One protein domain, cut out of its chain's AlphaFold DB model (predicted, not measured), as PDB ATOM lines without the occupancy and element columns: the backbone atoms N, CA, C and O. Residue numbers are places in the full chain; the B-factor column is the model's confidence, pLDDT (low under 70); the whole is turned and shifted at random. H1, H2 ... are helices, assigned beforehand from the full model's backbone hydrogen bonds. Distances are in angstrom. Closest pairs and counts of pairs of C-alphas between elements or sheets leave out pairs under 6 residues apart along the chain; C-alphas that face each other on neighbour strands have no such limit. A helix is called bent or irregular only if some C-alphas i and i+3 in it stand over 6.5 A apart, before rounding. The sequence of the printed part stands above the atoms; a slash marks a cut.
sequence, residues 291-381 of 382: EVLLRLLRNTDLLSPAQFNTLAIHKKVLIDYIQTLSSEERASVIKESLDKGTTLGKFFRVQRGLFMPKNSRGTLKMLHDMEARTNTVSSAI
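Overview. This is residues 291 to 381 of the 382 residues of an uncharacterized protein of Legionella sp. 40-6 (UniProt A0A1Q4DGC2). A small cluster of mostly crossed helices: H2b and H3 form a helical hairpin, H1 crosses one side of it and H5 covers the opposite side, while short H4 packs at one end against H1, H2a, H3 and H5. Residues 376 to 381, of which 376 to 379 belong to H5, stick out. The printed part has 91 residues with five named helices, H1 to H5 in chain order, and no named strand: all helix. It is compact, with a radius of gyration of the C-alphas of 13.2 A, yet elongated, spanning 44 by 28 by 22 A.

Along the chain. H1, residues 291 to 299, begins at C-alpha (-12.626, 55.169, 28.528) and is 12.2 A long. H2, residues 305 to 324, was assigned as one helix by its hydrogen bonds but is bent, C-alphas 313 and 316 being 7.4 A apart; its arms are H2a, 305 to 313, 13.4 A, and H2b, 316 to 324, 13.0 A. H3, residues 327 to 338, measures 16.4 A, and H4, 343 to 349, 10.0 A. H5, residues 363 to 379, measures 24.8 A and ends at C-alpha (-24.659, 54.115, 55.295).

Arrangement. H1 touches H4, C-alphas of Leu 297 and Leu 344 closest at 5.5 A. H2b and H3 touch at Ile 322 and Arg 330, C-alphas 5.9 A apart, a shallow tilt of 32 degrees, only just short of steep. H3 touches H5 at a steep tilt of 43 degrees, opposite ways, closest C-alphas Ile 334 and Leu 367, 6.2 A. H1 and H5 are apart. Every O i to N i+4 pair is within hydrogen-bond range in H1, H3, H4 and H5; H2a and H2b have 4 of 5 each.

Size, cuts and confidence. The farthest C-alphas, Ala 306 and Ile 381, are 43.8 A apart. The printed part has no cut. The link from H4 to H5, residues 350 to 362, is long. Residues 300 to 302, 304 to 306, 352 to 360 and 380 to 381 have pLDDT under 70.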
ATOM      1  N   GLU A 291     -11.327  54.594  28.894       91.31
ATOM      2  CA  GLU A 291     -12.626  55.169  28.528       91.31
ATOM      3  C   GLU A 291     -13.225  54.438  27.321       91.31
ATOM      4  O   GLU A 291     -14.386  54.014  27.338       91.31
ATOM      5  N   VAL A 292     -12.418  54.259  26.269       88.25
ATOM      6  CA  VAL A 292     -12.823  53.559  25.044       88.25
ATOM      7  C   VAL A 292     -13.109  52.096  25.351       88.25
ATOM      8  O   VAL A 292     -14.108  51.557  24.875       88.25
ATOM      9  N   LEU A 293     -12.277  51.469  26.185       89.44
ATOM     10  CA  LEU A 293     -12.468  50.091  26.620       89.44
ATOM     11  C   LEU A 293     -13.768  49.916  27.415       89.44
ATOM     12  O   LEU A 293     -14.527  48.987  27.141       89.44
ATOM     13  N   LEU A 294     -14.051  50.810  28.367       92.81
ATOM     14  CA  LEU A 294     -15.285  50.771  29.149       92.81
ATOM     15  C   LEU A 294     -16.512  50.942  28.250       92.81
ATOM     16  O   LEU A 294     -17.473  50.183  28.365       92.81
ATOM     17  N   ARG A 295     -16.464  51.907  27.324       89.81
ATOM     18  CA  ARG A 295     -17.547  52.158  26.367       89.81
ATOM     19  C   ARG A 295     -17.780  50.957  25.452       89.81
ATOM     20  O   ARG A 295     -18.925  50.574  25.243       89.81
ATOM     21  N   LEU A 296     -16.711  50.348  24.939       86.94
ATOM     22  CA  LEU A 296     -16.784  49.137  24.122       86.94
ATOM     23  C   LEU A 296     -17.478  48.011  24.898       86.94
ATOM     24  O   LEU A 296     -18.472  47.466  24.435       86.94
ATOM     25  N   LEU A 297     -17.013  47.725  26.116       89.19
ATOM     26  CA  LEU A 297     -17.552  46.653  26.956       89.19
ATOM     27  C   LEU A 297     -18.994  46.890  27.425       89.19
ATOM     28  O   LEU A 297     -19.664  45.924  27.777       89.19
ATOM     29  N   ARG A 298     -19.477  48.135  27.439       89.69
ATOM     30  CA  ARG A 298     -20.877  48.469  27.747       89.69
ATOM     31  C   ARG A 298     -21.801  48.407  26.535       89.69
ATOM     32  O   ARG A 298     -22.969  48.082  26.697       89.69
ATOM     33  N   ASN A 299     -21.283  48.697  25.341       79.19
ATOM     34  CA  ASN A 299     -22.102  48.880  24.142       79.19
ATOM     35  C   ASN A 299     -22.165  47.659  23.217       79.19
ATOM     36  O   ASN A 299     -22.943  47.675  22.267       79.19
ATOM     37  N   THR A 300     -21.344  46.626  23.425       67.31
ATOM     38  CA  THR A 300     -21.295  45.485  22.498       67.31
ATOM     39  C   THR A 300     -21.779  44.179  23.116       67.31
ATOM     40  O   THR A 300     -21.149  43.644  24.030       67.31
ATOM     41  N   ASP A 301     -22.799  43.592  22.490       60.56
ATOM     42  CA  ASP A 301     -23.197  42.187  22.657       60.56
ATOM     43  C   ASP A 301     -22.303  41.212  21.857       60.56
ATOM     44  O   ASP A 301     -22.482  39.996  21.903       60.56
ATOM     45  N   LEU A 302     -21.326  41.734  21.102       59.03
ATOM     46  CA  LEU A 302     -20.684  41.040  19.978       59.03
ATOM     47  C   LEU A 302     -19.166  40.834  20.115       59.03
ATOM     48  O   LEU A 302     -18.496  40.534  19.128       59.03
ATOM     49  N   LEU A 303     -18.586  40.968  21.313       73.19
ATOM     50  CA  LEU A 303     -17.175  40.613  21.490       73.19
ATOM     51  C   LEU A 303     -16.997  39.094  21.410       73.19
ATOM     52  O   LEU A 303     -17.505  38.332  22.233       73.19
ATOM     53  N   SER A 304     -16.223  38.649  20.425       69.31
ATOM     54  CA  SER A 304     -15.796  37.255  20.341       69.31
ATOM     55  C   SER A 304     -14.894  36.895  21.534       69.31
ATOM     56  O   SER A 304     -14.184  37.750  22.073       69.31
ATOM     57  N   PRO A 305     -14.841  35.618  21.949       66.69
ATOM     58  CA  PRO A 305     -14.003  35.199  23.076       66.69
ATOM     59  C   PRO A 305     -12.505  35.464  22.846       66.69
ATOM     60  O   PRO A 305     -11.775  35.736  23.797       66.69
ATOM     61  N   ALA A 306     -12.039  35.445  21.592       67.19
ATOM     62  CA  ALA A 306     -10.671  35.840  21.253       67.19
ATOM     63  C   ALA A 306     -10.414  37.318  21.588       67.19
ATOM     64  O   ALA A 306      -9.417  37.635  22.231       67.19
ATOM     65  N   GLN A 307     -11.354  38.204  21.244       76.50
ATOM     66  CA  GLN A 307     -11.269  39.628  21.580       76.50
ATOM     67  C   GLN A 307     -11.321  39.838  23.095       76.50
ATOM     68  O   GLN A 307     -10.508  40.586  23.626       76.50
ATOM     69  N   PHE A 308     -12.177  39.111  23.819       78.81
ATOM     70  CA  PHE A 308     -12.184  39.117  25.286       78.81
ATOM     71  C   PHE A 308     -10.829  38.715  25.890       78.81
ATOM     72  O   PHE A 308     -10.352  39.368  26.817       78.81
ATOM     73  N   ASN A 309     -10.188  37.669  25.365       74.25
ATOM     74  CA  ASN A 309      -8.879  37.209  25.836       74.25
ATOM     75  C   ASN A 309      -7.750  38.206  25.538       74.25
ATOM     76  O   ASN A 309      -6.836  38.360  26.361       74.25
ATOM     77  N   THR A 310      -7.820  38.884  24.390       80.31
ATOM     78  CA  THR A 310      -6.910  39.978  24.028       80.31
ATOM     79  C   THR A 310      -7.107  41.149  24.981       80.31
ATOM     80  O   THR A 310      -6.161  41.550  25.654       80.31
ATOM     81  N   LEU A 311      -8.347  41.617  25.143       85.56
ATOM     82  CA  LEU A 311      -8.682  42.746  26.009       85.56
ATOM     83  C   LEU A 311      -8.417  42.457  27.491       85.56
ATOM     84  O   LEU A 311      -8.188  43.380  28.270       85.56
ATOM     85  N   ALA A 312      -8.413  41.185  27.906       84.75
ATOM     86  CA  ALA A 312      -8.186  40.792  29.294       84.75
ATOM     87  C   ALA A 312      -6.828  41.258  29.859       84.75
ATOM     88  O   ALA A 312      -6.691  41.314  31.082       84.75
ATOM     89  N   ILE A 313      -5.843  41.630  29.020       84.88
ATOM     90  CA  ILE A 313      -4.601  42.282  29.494       84.88
ATOM     91  C   ILE A 313      -4.865  43.640  30.142       84.88
ATOM     92  O   ILE A 313      -4.169  44.016  31.081       84.88
ATOM     93  N   HIS A 314      -5.905  44.344  29.697       89.38
ATOM     94  CA  HIS A 314      -6.237  45.696  30.137       89.38
ATOM     95  C   HIS A 314      -7.143  45.719  31.373       89.38
ATOM     96  O   HIS A 314      -7.564  46.786  31.808       89.38
ATOM     97  N   LYS A 315      -7.427  44.563  31.993       91.94
ATOM     98  CA  LYS A 315      -8.272  44.481  33.198       91.94
ATOM     99  C   LYS A 315      -7.800  45.396  34.317       91.94
ATOM    100  O   LYS A 315      -8.627  45.996  34.989       91.94
ATOM    101  N   LYS A 316      -6.486  45.478  34.531       90.75
ATOM    102  CA  LYS A 316      -5.921  46.325  35.584       90.75
ATOM    103  C   LYS A 316      -6.105  47.809  35.262       90.75
ATOM    104  O   LYS A 316      -6.612  48.534  36.100       90.75
ATOM    105  N   VAL A 317      -5.804  48.207  34.025       91.75
ATOM    106  CA  VAL A 317      -5.995  49.583  33.536       91.75
ATOM    107  C   VAL A 317      -7.455  50.020  33.684       91.75
ATOM    108  O   VAL A 317      -7.730  51.116  34.159       91.75
ATOM    109  N   LEU A 318      -8.397  49.132  33.356       94.00
ATOM    110  CA  LEU A 318      -9.822  49.411  33.512       94.00
ATOM    111  C   LEU A 318     -10.232  49.550  34.985       94.00
ATOM    112  O   LEU A 318     -11.031  50.416  35.313       94.00
ATOM    113  N   ILE A 319      -9.682  48.721  35.876       95.75
ATOM    114  CA  ILE A 319      -9.925  48.823  37.323       95.75
ATOM    115  C   ILE A 319      -9.417  50.151  37.880       95.75
ATOM    116  O   ILE A 319     -10.133  50.794  38.642       95.75
ATOM    117  N   ASP A 320      -8.212  50.560  37.488       94.06
ATOM    118  CA  ASP A 320      -7.616  51.817  37.935       94.06
ATOM    119  C   ASP A 320      -8.466  53.011  37.455       94.06
ATOM    120  O   ASP A 320      -8.774  53.906  38.237       94.06
ATOM    121  N   TYR A 321      -8.970  52.968  36.218       96.38
ATOM    122  CA  TYR A 321      -9.901  53.973  35.696       96.38
ATOM    123  C   TYR A 321     -11.260  53.990  36.414       96.38
ATOM    124  O   TYR A 321     -11.797  55.051  36.715       96.38
ATOM    125  N   ILE A 322     -11.821  52.828  36.766       96.31
ATOM    126  CA  ILE A 322     -13.078  52.763  37.534       96.31
ATOM    127  C   ILE A 322     -12.944  53.501  38.874       96.31
ATOM    128  O   ILE A 322     -13.906  54.110  39.342       96.31
ATOM    129  N   GLN A 323     -11.760  53.493  39.491       95.50
ATOM    130  CA  GLN A 323     -11.524  54.212  40.744       95.50
ATOM    131  C   GLN A 323     -11.563  55.734  40.576       95.50
ATOM    132  O   GLN A 323     -11.944  56.416  41.531       95.50
ATOM    133  N   THR A 324     -11.203  56.247  39.394       96.25
ATOM    134  CA  THR A 324     -11.180  57.686  39.087       96.25
ATOM    135  C   THR A 324     -12.541  58.250  38.682       96.25
ATOM    136  O   THR A 324     -12.687  59.466  38.608       96.25
ATOM    137  N   LEU A 325     -13.531  57.392  38.417       95.50
ATOM    138  CA  LEU A 325     -14.890  57.811  38.070       95.50
ATOM    139  C   LEU A 325     -15.593  58.530  39.229       95.50
ATOM    140  O   LEU A 325     -15.266  58.342  40.407       95.50
ATOM    141  N   SER A 326     -16.619  59.311  38.880       96.50
ATOM    142  CA  SER A 326     -17.530  59.910  39.857       96.50
ATOM    143  C   SER A 326     -18.195  58.832  40.726       96.50
ATOM    144  O   SER A 326     -18.325  57.677  40.318       96.50
ATOM    145  N   SER A 327     -18.620  59.182  41.945       93.06
ATOM    146  CA  SER A 327     -19.190  58.200  42.883       93.06
ATOM    147  C   SER A 327     -20.396  57.447  42.310       93.06
ATOM    148  O   SER A 327     -20.510  56.242  42.532       93.06
ATOM    149  N   GLU A 328     -21.255  58.135  41.554       94.56
ATOM    150  CA  GLU A 328     -22.445  57.556  40.924       94.56
ATOM    151  C   GLU A 328     -22.076  56.620  39.766       94.56
ATOM    152  O   GLU A 328     -22.466  55.448  39.758       94.56
ATOM    153  N   GLU A 329     -21.250  57.090  38.826       94.31
ATOM    154  CA  GLU A 329     -20.814  56.276  37.688       94.31
ATOM    155  C   GLU A 329     -20.020  55.057  38.150       94.31
ATOM    156  O   GLU A 329     -20.240  53.951  37.659       94.31
ATOM    157  N   ARG A 330     -19.136  55.227  39.138       96.38
ATOM    158  CA  ARG A 330     -18.360  54.133  39.721       96.38
ATOM    159  C   ARG A 330     -19.268  53.051  40.300       96.38
ATOM    160  O   ARG A 330     -19.028  51.874  40.043       96.38
ATOM    161  N   ALA A 331     -20.309  53.421  41.049       94.75
ATOM    162  CA  ALA A 331     -21.256  52.460  41.613       94.75
ATOM    163  C   ALA A 331     -21.997  51.677  40.514       94.75
ATOM    164  O   ALA A 331     -22.095  50.449  40.588       94.75
ATOM    165  N   SER A 332     -22.446  52.367  39.461       96.38
ATOM    166  CA  SER A 332     -23.065  51.745  38.281       96.38
ATOM    167  C   SER A 332     -22.111  50.768  37.583       96.38
ATOM    168  O   SER A 332     -22.473  49.610  37.363       96.38
ATOM    169  N   VAL A 333     -20.873  51.186  37.302       96.50
ATOM    170  CA  VAL A 333     -19.876  50.347  36.618       96.50
ATOM    171  C   VAL A 333     -19.498  49.127  37.459       96.50
ATOM    172  O   VAL A 333     -19.349  48.030  36.918       96.50
ATOM    173  N   ILE A 334     -19.355  49.281  38.778       96.75
ATOM    174  CA  ILE A 334     -19.065  48.163  39.687       96.75
ATOM    175  C   ILE A 334     -20.214  47.156  39.667       96.75
ATOM    176  O   ILE A 334     -19.961  45.965  39.486       96.75
ATOM    177  N   LYS A 335     -21.462  47.621  39.789       96.06
ATOM    178  CA  LYS A 335     -22.645  46.753  39.753       96.06
ATOM    179  C   LYS A 335     -22.705  45.946  38.457       96.06
ATOM    180  O   LYS A 335     -22.861  44.729  38.503       96.06
ATOM    181  N   GLU A 336     -22.502  46.595  37.313       95.44
ATOM    182  CA  GLU A 336     -22.428  45.914  36.016       95.44
ATOM    183  C   GLU A 336     -21.262  44.920  35.954       95.44
ATOM    184  O   GLU A 336     -21.440  43.792  35.506       95.44
ATOM    185  N   SER A 337     -20.076  45.297  36.442       94.88
ATOM    186  CA  SER A 337     -18.884  44.433  36.454       94.88
ATOM    187  C   SER A 337     -19.066  43.183  37.327       94.88
ATOM    188  O   SER A 337     -18.476  42.127  37.071       94.88
ATOM    189  N   LEU A 338     -19.864  43.287  38.387       93.38
ATOM    190  CA  LEU A 338     -20.169  42.181  39.286       93.38
ATOM    191  C   LEU A 338     -21.344  41.331  38.796       93.38
ATOM    192  O   LEU A 338     -21.416  40.158  39.160       93.38
ATOM    193  N   ASP A 339     -22.189  41.836  37.902       90.56
ATOM    194  CA  ASP A 339     -23.249  41.053  37.274       90.56
ATOM    195  C   ASP A 339     -22.704  40.143  36.158       90.56
ATOM    196  O   ASP A 339     -22.200  40.594  35.131       90.56
ATOM    197  N   LYS A 340     -22.838  38.823  36.336       88.38
ATOM    198  CA  LYS A 340     -22.407  37.810  35.355       88.38
ATOM    199  C   LYS A 340     -23.147  37.897  34.010       88.38
ATOM    200  O   LYS A 340     -22.647  37.353  33.025       88.38
ATOM    201  N   GLY A 341     -24.326  38.520  33.973       84.19
ATOM    202  CA  GLY A 341     -25.138  38.676  32.768       84.19
ATOM    203  C   GLY A 341     -24.569  39.696  31.782       84.19
ATOM    204  O   GLY A 341     -24.728  39.526  30.571       84.19
ATOM    205  N   THR A 342     -23.842  40.703  32.273       88.75
ATOM    206  CA  THR A 342     -23.333  41.804  31.447       88.75
ATOM    207  C   THR A 342     -22.032  41.435  30.725       88.75
ATOM    208  O   THR A 342     -21.247  40.591  31.173       88.75
ATOM    209  N   THR A 343     -21.752  42.103  29.604       88.88
ATOM    210  CA  THR A 343     -20.468  42.003  28.885       88.88
ATOM    211  C   THR A 343     -19.288  42.382  29.788       88.88
ATOM    212  O   THR A 343     -18.251  41.714  29.772       88.88
ATOM    213  N   LEU A 344     -19.468  43.384  30.653       91.75
ATOM    214  CA  LEU A 344     -18.466  43.835  31.617       91.75
ATOM    215  C   LEU A 344     -18.177  42.772  32.690       91.75
ATOM    216  O   LEU A 344     -17.020  42.484  33.013       91.75
ATOM    217  N   GLY A 345     -19.212  42.106  33.199       91.38
ATOM    218  CA  GLY A 345     -19.036  41.032  34.162       91.38
ATOM    219  C   GLY A 345     -18.448  39.766  33.559       91.38
ATOM    220  O   GLY A 345     -17.626  39.107  34.211       91.38
ATOM    221  N   LYS A 346     -18.775  39.451  32.302       88.38
ATOM    222  CA  LYS A 346     -18.083  38.403  31.538       88.38
ATOM    223  C   LYS A 346     -16.604  38.752  31.380       88.38
ATOM    224  O   LYS A 346     -15.762  37.925  31.728       88.38
ATOM    225  N   PHE A 347     -16.279  39.989  30.982       90.31
ATOM    226  CA  PHE A 347     -14.903  40.479  30.832       90.31
ATOM    227  C   PHE A 347     -14.065  40.222  32.082       90.31
ATOM    228  O   PHE A 347     -13.030  39.557  32.003       90.31
ATOM    229  N   PHE A 348     -14.518  40.663  33.259       90.75
ATOM    230  CA  PHE A 348     -13.748  40.498  34.494       90.75
ATOM    231  C   PHE A 348     -13.570  39.038  34.924       90.75
ATOM    232  O   PHE A 348     -12.564  38.723  35.567       90.75
ATOM    233  N   ARG A 349     -14.434  38.132  34.460       87.94
ATOM    234  CA  ARG A 349     -14.358  36.683  34.711       87.94
ATOM    235  C   ARG A 349     -13.533  35.903  33.688       87.94
ATOM    236  O   ARG A 349     -13.165  34.772  33.986       87.94
ATOM    237  N   VAL A 350     -13.172  36.499  32.545       81.38
ATOM    238  CA  VAL A 350     -12.269  35.875  31.555       81.38
ATOM    239  C   VAL A 350     -10.969  35.432  32.227       81.38
ATOM    240  O   VAL A 350     -10.255  36.243  32.824       81.38
ATOM    241  N   GLN A 351     -10.634  34.153  32.139       71.75
ATOM    242  CA  GLN A 351      -9.453  33.605  32.795       71.75
ATOM    243  C   GLN A 351      -8.333  33.330  31.804       71.75
ATOM    244  O   GLN A 351      -8.568  32.849  30.700       71.75
ATOM    245  N   ARG A 352      -7.093  33.570  32.235       57.00
ATOM    246  CA  ARG A 352      -5.906  33.038  31.566       57.00
ATOM    247  C   ARG A 352      -5.443  31.797  32.329       57.00
ATOM    248  O   ARG A 352      -4.945  31.926  33.444       57.00
ATOM    249  N   GLY A 353      -5.628  30.614  31.741       53.25
ATOM    250  CA  GLY A 353      -5.163  29.331  32.292       53.25
ATOM    251  C   GLY A 353      -6.262  28.403  32.836       53.25
ATOM    252  O   GLY A 353      -7.446  28.708  32.771       53.25
ATOM    253  N   LEU A 354      -5.841  27.245  33.360       42.09
ATOM    254  CA  LEU A 354      -6.671  26.075  33.719       42.09
ATOM    255  C   LEU A 354      -7.432  26.159  35.065       42.09
ATOM    256  O   LEU A 354      -8.109  25.202  35.432       42.09
ATOM    257  N   PHE A 355      -7.322  27.247  35.833       44.19
ATOM    258  CA  PHE A 355      -7.855  27.321  37.205       44.19
ATOM    259  C   PHE A 355      -9.024  28.294  37.330       44.19
ATOM    260  O   PHE A 355      -8.896  29.418  36.865       44.19
ATOM    261  N   MET A 356     -10.088  27.904  38.047       48.50
ATOM    262  CA  MET A 356     -11.294  28.716  38.302       48.50
ATOM    263  C   MET A 356     -11.022  30.075  38.972       48.50
ATOM    264  O   MET A 356     -10.020  30.209  39.690       48.50
ATOM    265  N   PRO A 357     -11.896  31.092  38.782       55.66
ATOM    266  CA  PRO A 357     -11.665  32.421  39.328       55.66
ATOM    267  C   PRO A 357     -11.764  32.328  40.840       55.66
ATOM    268  O   PRO A 357     -12.797  31.960  41.395       55.66
ATOM    269  N   LYS A 358     -10.669  32.635  41.531       57.31
ATOM    270  CA  LYS A 358     -10.702  32.713  42.987       57.31
ATOM    271  C   LYS A 358     -11.265  34.074  43.367       57.31
ATOM    272  O   LYS A 358     -10.562  35.068  43.241       57.31
ATOM    273  N   ASN A 359     -12.473  34.103  43.930       62.22
ATOM    274  CA  ASN A 359     -13.084  35.319  44.493       62.22
ATOM    275  C   ASN A 359     -12.213  35.991  45.575       62.22
ATOM    276  O   ASN A 359     -12.442  37.132  45.953       62.22
ATOM    277  N   SER A 360     -11.190  35.295  46.080       67.06
ATOM    278  CA  SER A 360     -10.276  35.792  47.102       67.06
ATOM    279  C   SER A 360      -9.075  36.592  46.575       67.06
ATOM    280  O   SER A 360      -8.333  37.128  47.407       67.06
ATOM    281  N   ARG A 361      -8.845  36.694  45.252       73.25
ATOM    282  CA  ARG A 361      -7.720  37.449  44.646       73.25
ATOM    283  C   ARG A 361      -8.058  38.000  43.248       73.25
ATOM    284  O   ARG A 361      -8.952  37.505  42.576       73.25
ATOM    285  N   GLY A 362      -7.285  38.985  42.784       85.69
ATOM    286  CA  GLY A 362      -7.378  39.528  41.420       85.69
ATOM    287  C   GLY A 362      -8.406  40.651  41.255       85.69
ATOM    288  O   GLY A 362      -8.923  41.184  42.233       85.69
ATOM    289  N   THR A 363      -8.696  41.017  40.006       89.62
ATOM    290  CA  THR A 363      -9.531  42.187  39.679       89.62
ATOM    291  C   THR A 363     -10.985  42.045  40.123       89.62
ATOM    292  O   THR A 363     -11.586  43.031  40.528       89.62
ATOM    293  N   LEU A 364     -11.535  40.825  40.141       90.31
ATOM    294  CA  LEU A 364     -12.891  40.585  40.646       90.31
ATOM    295  C   LEU A 364     -12.998  40.841  42.157       90.31
ATOM    296  O   LEU A 364     -13.969  41.431  42.616       90.31
ATOM    297  N   LYS A 365     -11.966  40.473  42.929       91.06
ATOM    298  CA  LYS A 365     -11.894  40.844  44.346       91.06
ATOM    299  C   LYS A 365     -11.789  42.357  44.520       91.06
ATOM    300  O   LYS A 365     -12.472  42.902  45.373       91.06
ATOM    301  N   MET A 366     -10.972  43.030  43.706       93.25
ATOM    302  CA  MET A 366     -10.851  44.491  43.775       93.25
ATOM    303  C   MET A 366     -12.209  45.173  43.569       93.25
ATOM    304  O   MET A 366     -12.508  46.120  44.283       93.25
ATOM    305  N   LEU A 367     -13.051  44.664  42.661       94.69
ATOM    306  CA  LEU A 367     -14.417  45.163  42.466       94.69
ATOM    307  C   LEU A 367     -15.309  44.938  43.695       94.69
ATOM    308  O   LEU A 367     -15.980  45.873  44.118       94.69
ATOM    309  N   HIS A 368     -15.279  43.749  44.305       93.12
ATOM    310  CA  HIS A 368     -16.013  43.491  45.553       93.12
ATOM    311  C   HIS A 368     -15.536  44.382  46.710       93.12
ATOM    312  O   HIS A 368     -16.349  44.906  47.468       93.12
ATOM    313  N   ASP A 369     -14.225  44.609  46.825       94.12
ATOM    314  CA  ASP A 369     -13.658  45.503  47.837       94.12
ATOM    315  C   ASP A 369     -14.103  46.965  47.596       94.12
ATOM    316  O   ASP A 369     -14.337  47.707  48.552       94.12
ATOM    317  N   MET A 370     -14.253  47.394  46.334       94.38
ATOM    318  CA  MET A 370     -14.791  48.718  45.986       94.38
ATOM    319  C   MET A 370     -16.293  48.841  46.270       94.38
ATOM    320  O   MET A 370     -16.729  49.873  46.783       94.38
ATOM    321  N   GLU A 371     -17.079  47.804  45.972       95.69
ATOM    322  CA  GLU A 371     -18.509  47.742  46.290       95.69
ATOM    323  C   GLU A 371     -18.735  47.883  47.801       95.69
ATOM    324  O   GLU A 371     -19.495  48.747  48.241       95.69
ATOM    325  N   ALA A 372     -17.991  47.114  48.605       92.81
ATOM    326  CA  ALA A 372     -18.061  47.177  50.062       92.81
ATOM    327  C   ALA A 372     -17.769  48.591  50.593       92.81
ATOM    328  O   ALA A 372     -18.519  49.101  51.420       92.81
ATOM    329  N   ARG A 373     -16.729  49.263  50.076       91.69
ATOM    330  CA  ARG A 373     -16.396  50.649  50.463       91.69
ATOM    331  C   ARG A 373     -17.497  51.643  50.097       91.69
ATOM    332  O   ARG A 373     -17.768  52.557  50.871       91.69
ATOM    333  N   THR A 374     -18.125  51.468  48.937       87.88
ATOM    334  CA  THR A 374     -19.189  52.360  48.451       87.88
ATOM    335  C   THR A 374     -20.445  52.251  49.323       87.88
ATOM    336  O   THR A 374     -21.064  53.264  49.660       87.88
ATOM    337  N   ASN A 375     -20.768  51.034  49.775       84.12
ATOM    338  CA  ASN A 375     -21.895  50.784  50.673       84.12
ATOM    339  C   ASN A 375     -21.662  51.365  52.076       84.12
ATOM    340  O   ASN A 375     -22.567  51.989  52.624       84.12
ATOM    341  N   THR A 376     -20.446  51.249  52.627       85.38
ATOM    342  CA  THR A 376     -20.116  51.807  53.952       85.38
ATOM    343  C   THR A 376     -20.231  53.333  53.995       85.38
ATOM    344  O   THR A 376     -20.726  53.887  54.975       85.38
ATOM    345  N   VAL A 377     -19.802  54.030  52.934       77.50
ATOM    346  CA  VAL A 377     -19.912  55.499  52.857       77.50
ATOM    347  C   VAL A 377     -21.374  55.936  52.768       77.50
ATOM    348  O   VAL A 377     -21.765  56.884  53.440       77.50
ATOM    349  N   SER A 378     -22.198  55.216  52.003       74.44
ATOM    350  CA  SER A 378     -23.624  55.538  51.861       74.44
ATOM    351  C   SER A 378     -24.381  55.376  53.183       74.44
ATOM    352  O   SER A 378     -25.180  56.238  53.530       74.44
ATOM    353  N   SER A 379     -24.064  54.338  53.967       73.69
ATOM    354  CA  SER A 379     -24.659  54.115  55.295       73.69
ATOM    355  C   SER A 379     -24.216  55.102  56.378       73.69
ATOM    356  O   SER A 379     -24.809  55.118  57.446       73.69
ATOM    357  N   ALA A 380     -23.157  55.882  56.141       69.38
ATOM    358  CA  ALA A 380     -22.675  56.888  57.088       69.38
ATOM    359  C   ALA A 380     -23.271  58.287  56.836       69.38
ATOM    360  O   ALA A 380     -23.074  59.185  57.651       69.38
ATOM    361  N   ILE A 381     -23.937  58.484  55.693       69.00
ATOM    362  CA  ILE A 381     -24.525  59.768  55.273       69.00
ATOM    363  C   ILE A 381     -26.048  59.792  55.509       69.00
ATOM    364  O   ILE A 381     -26.632  60.868  55.625       69.00
TER     365      ILE A 381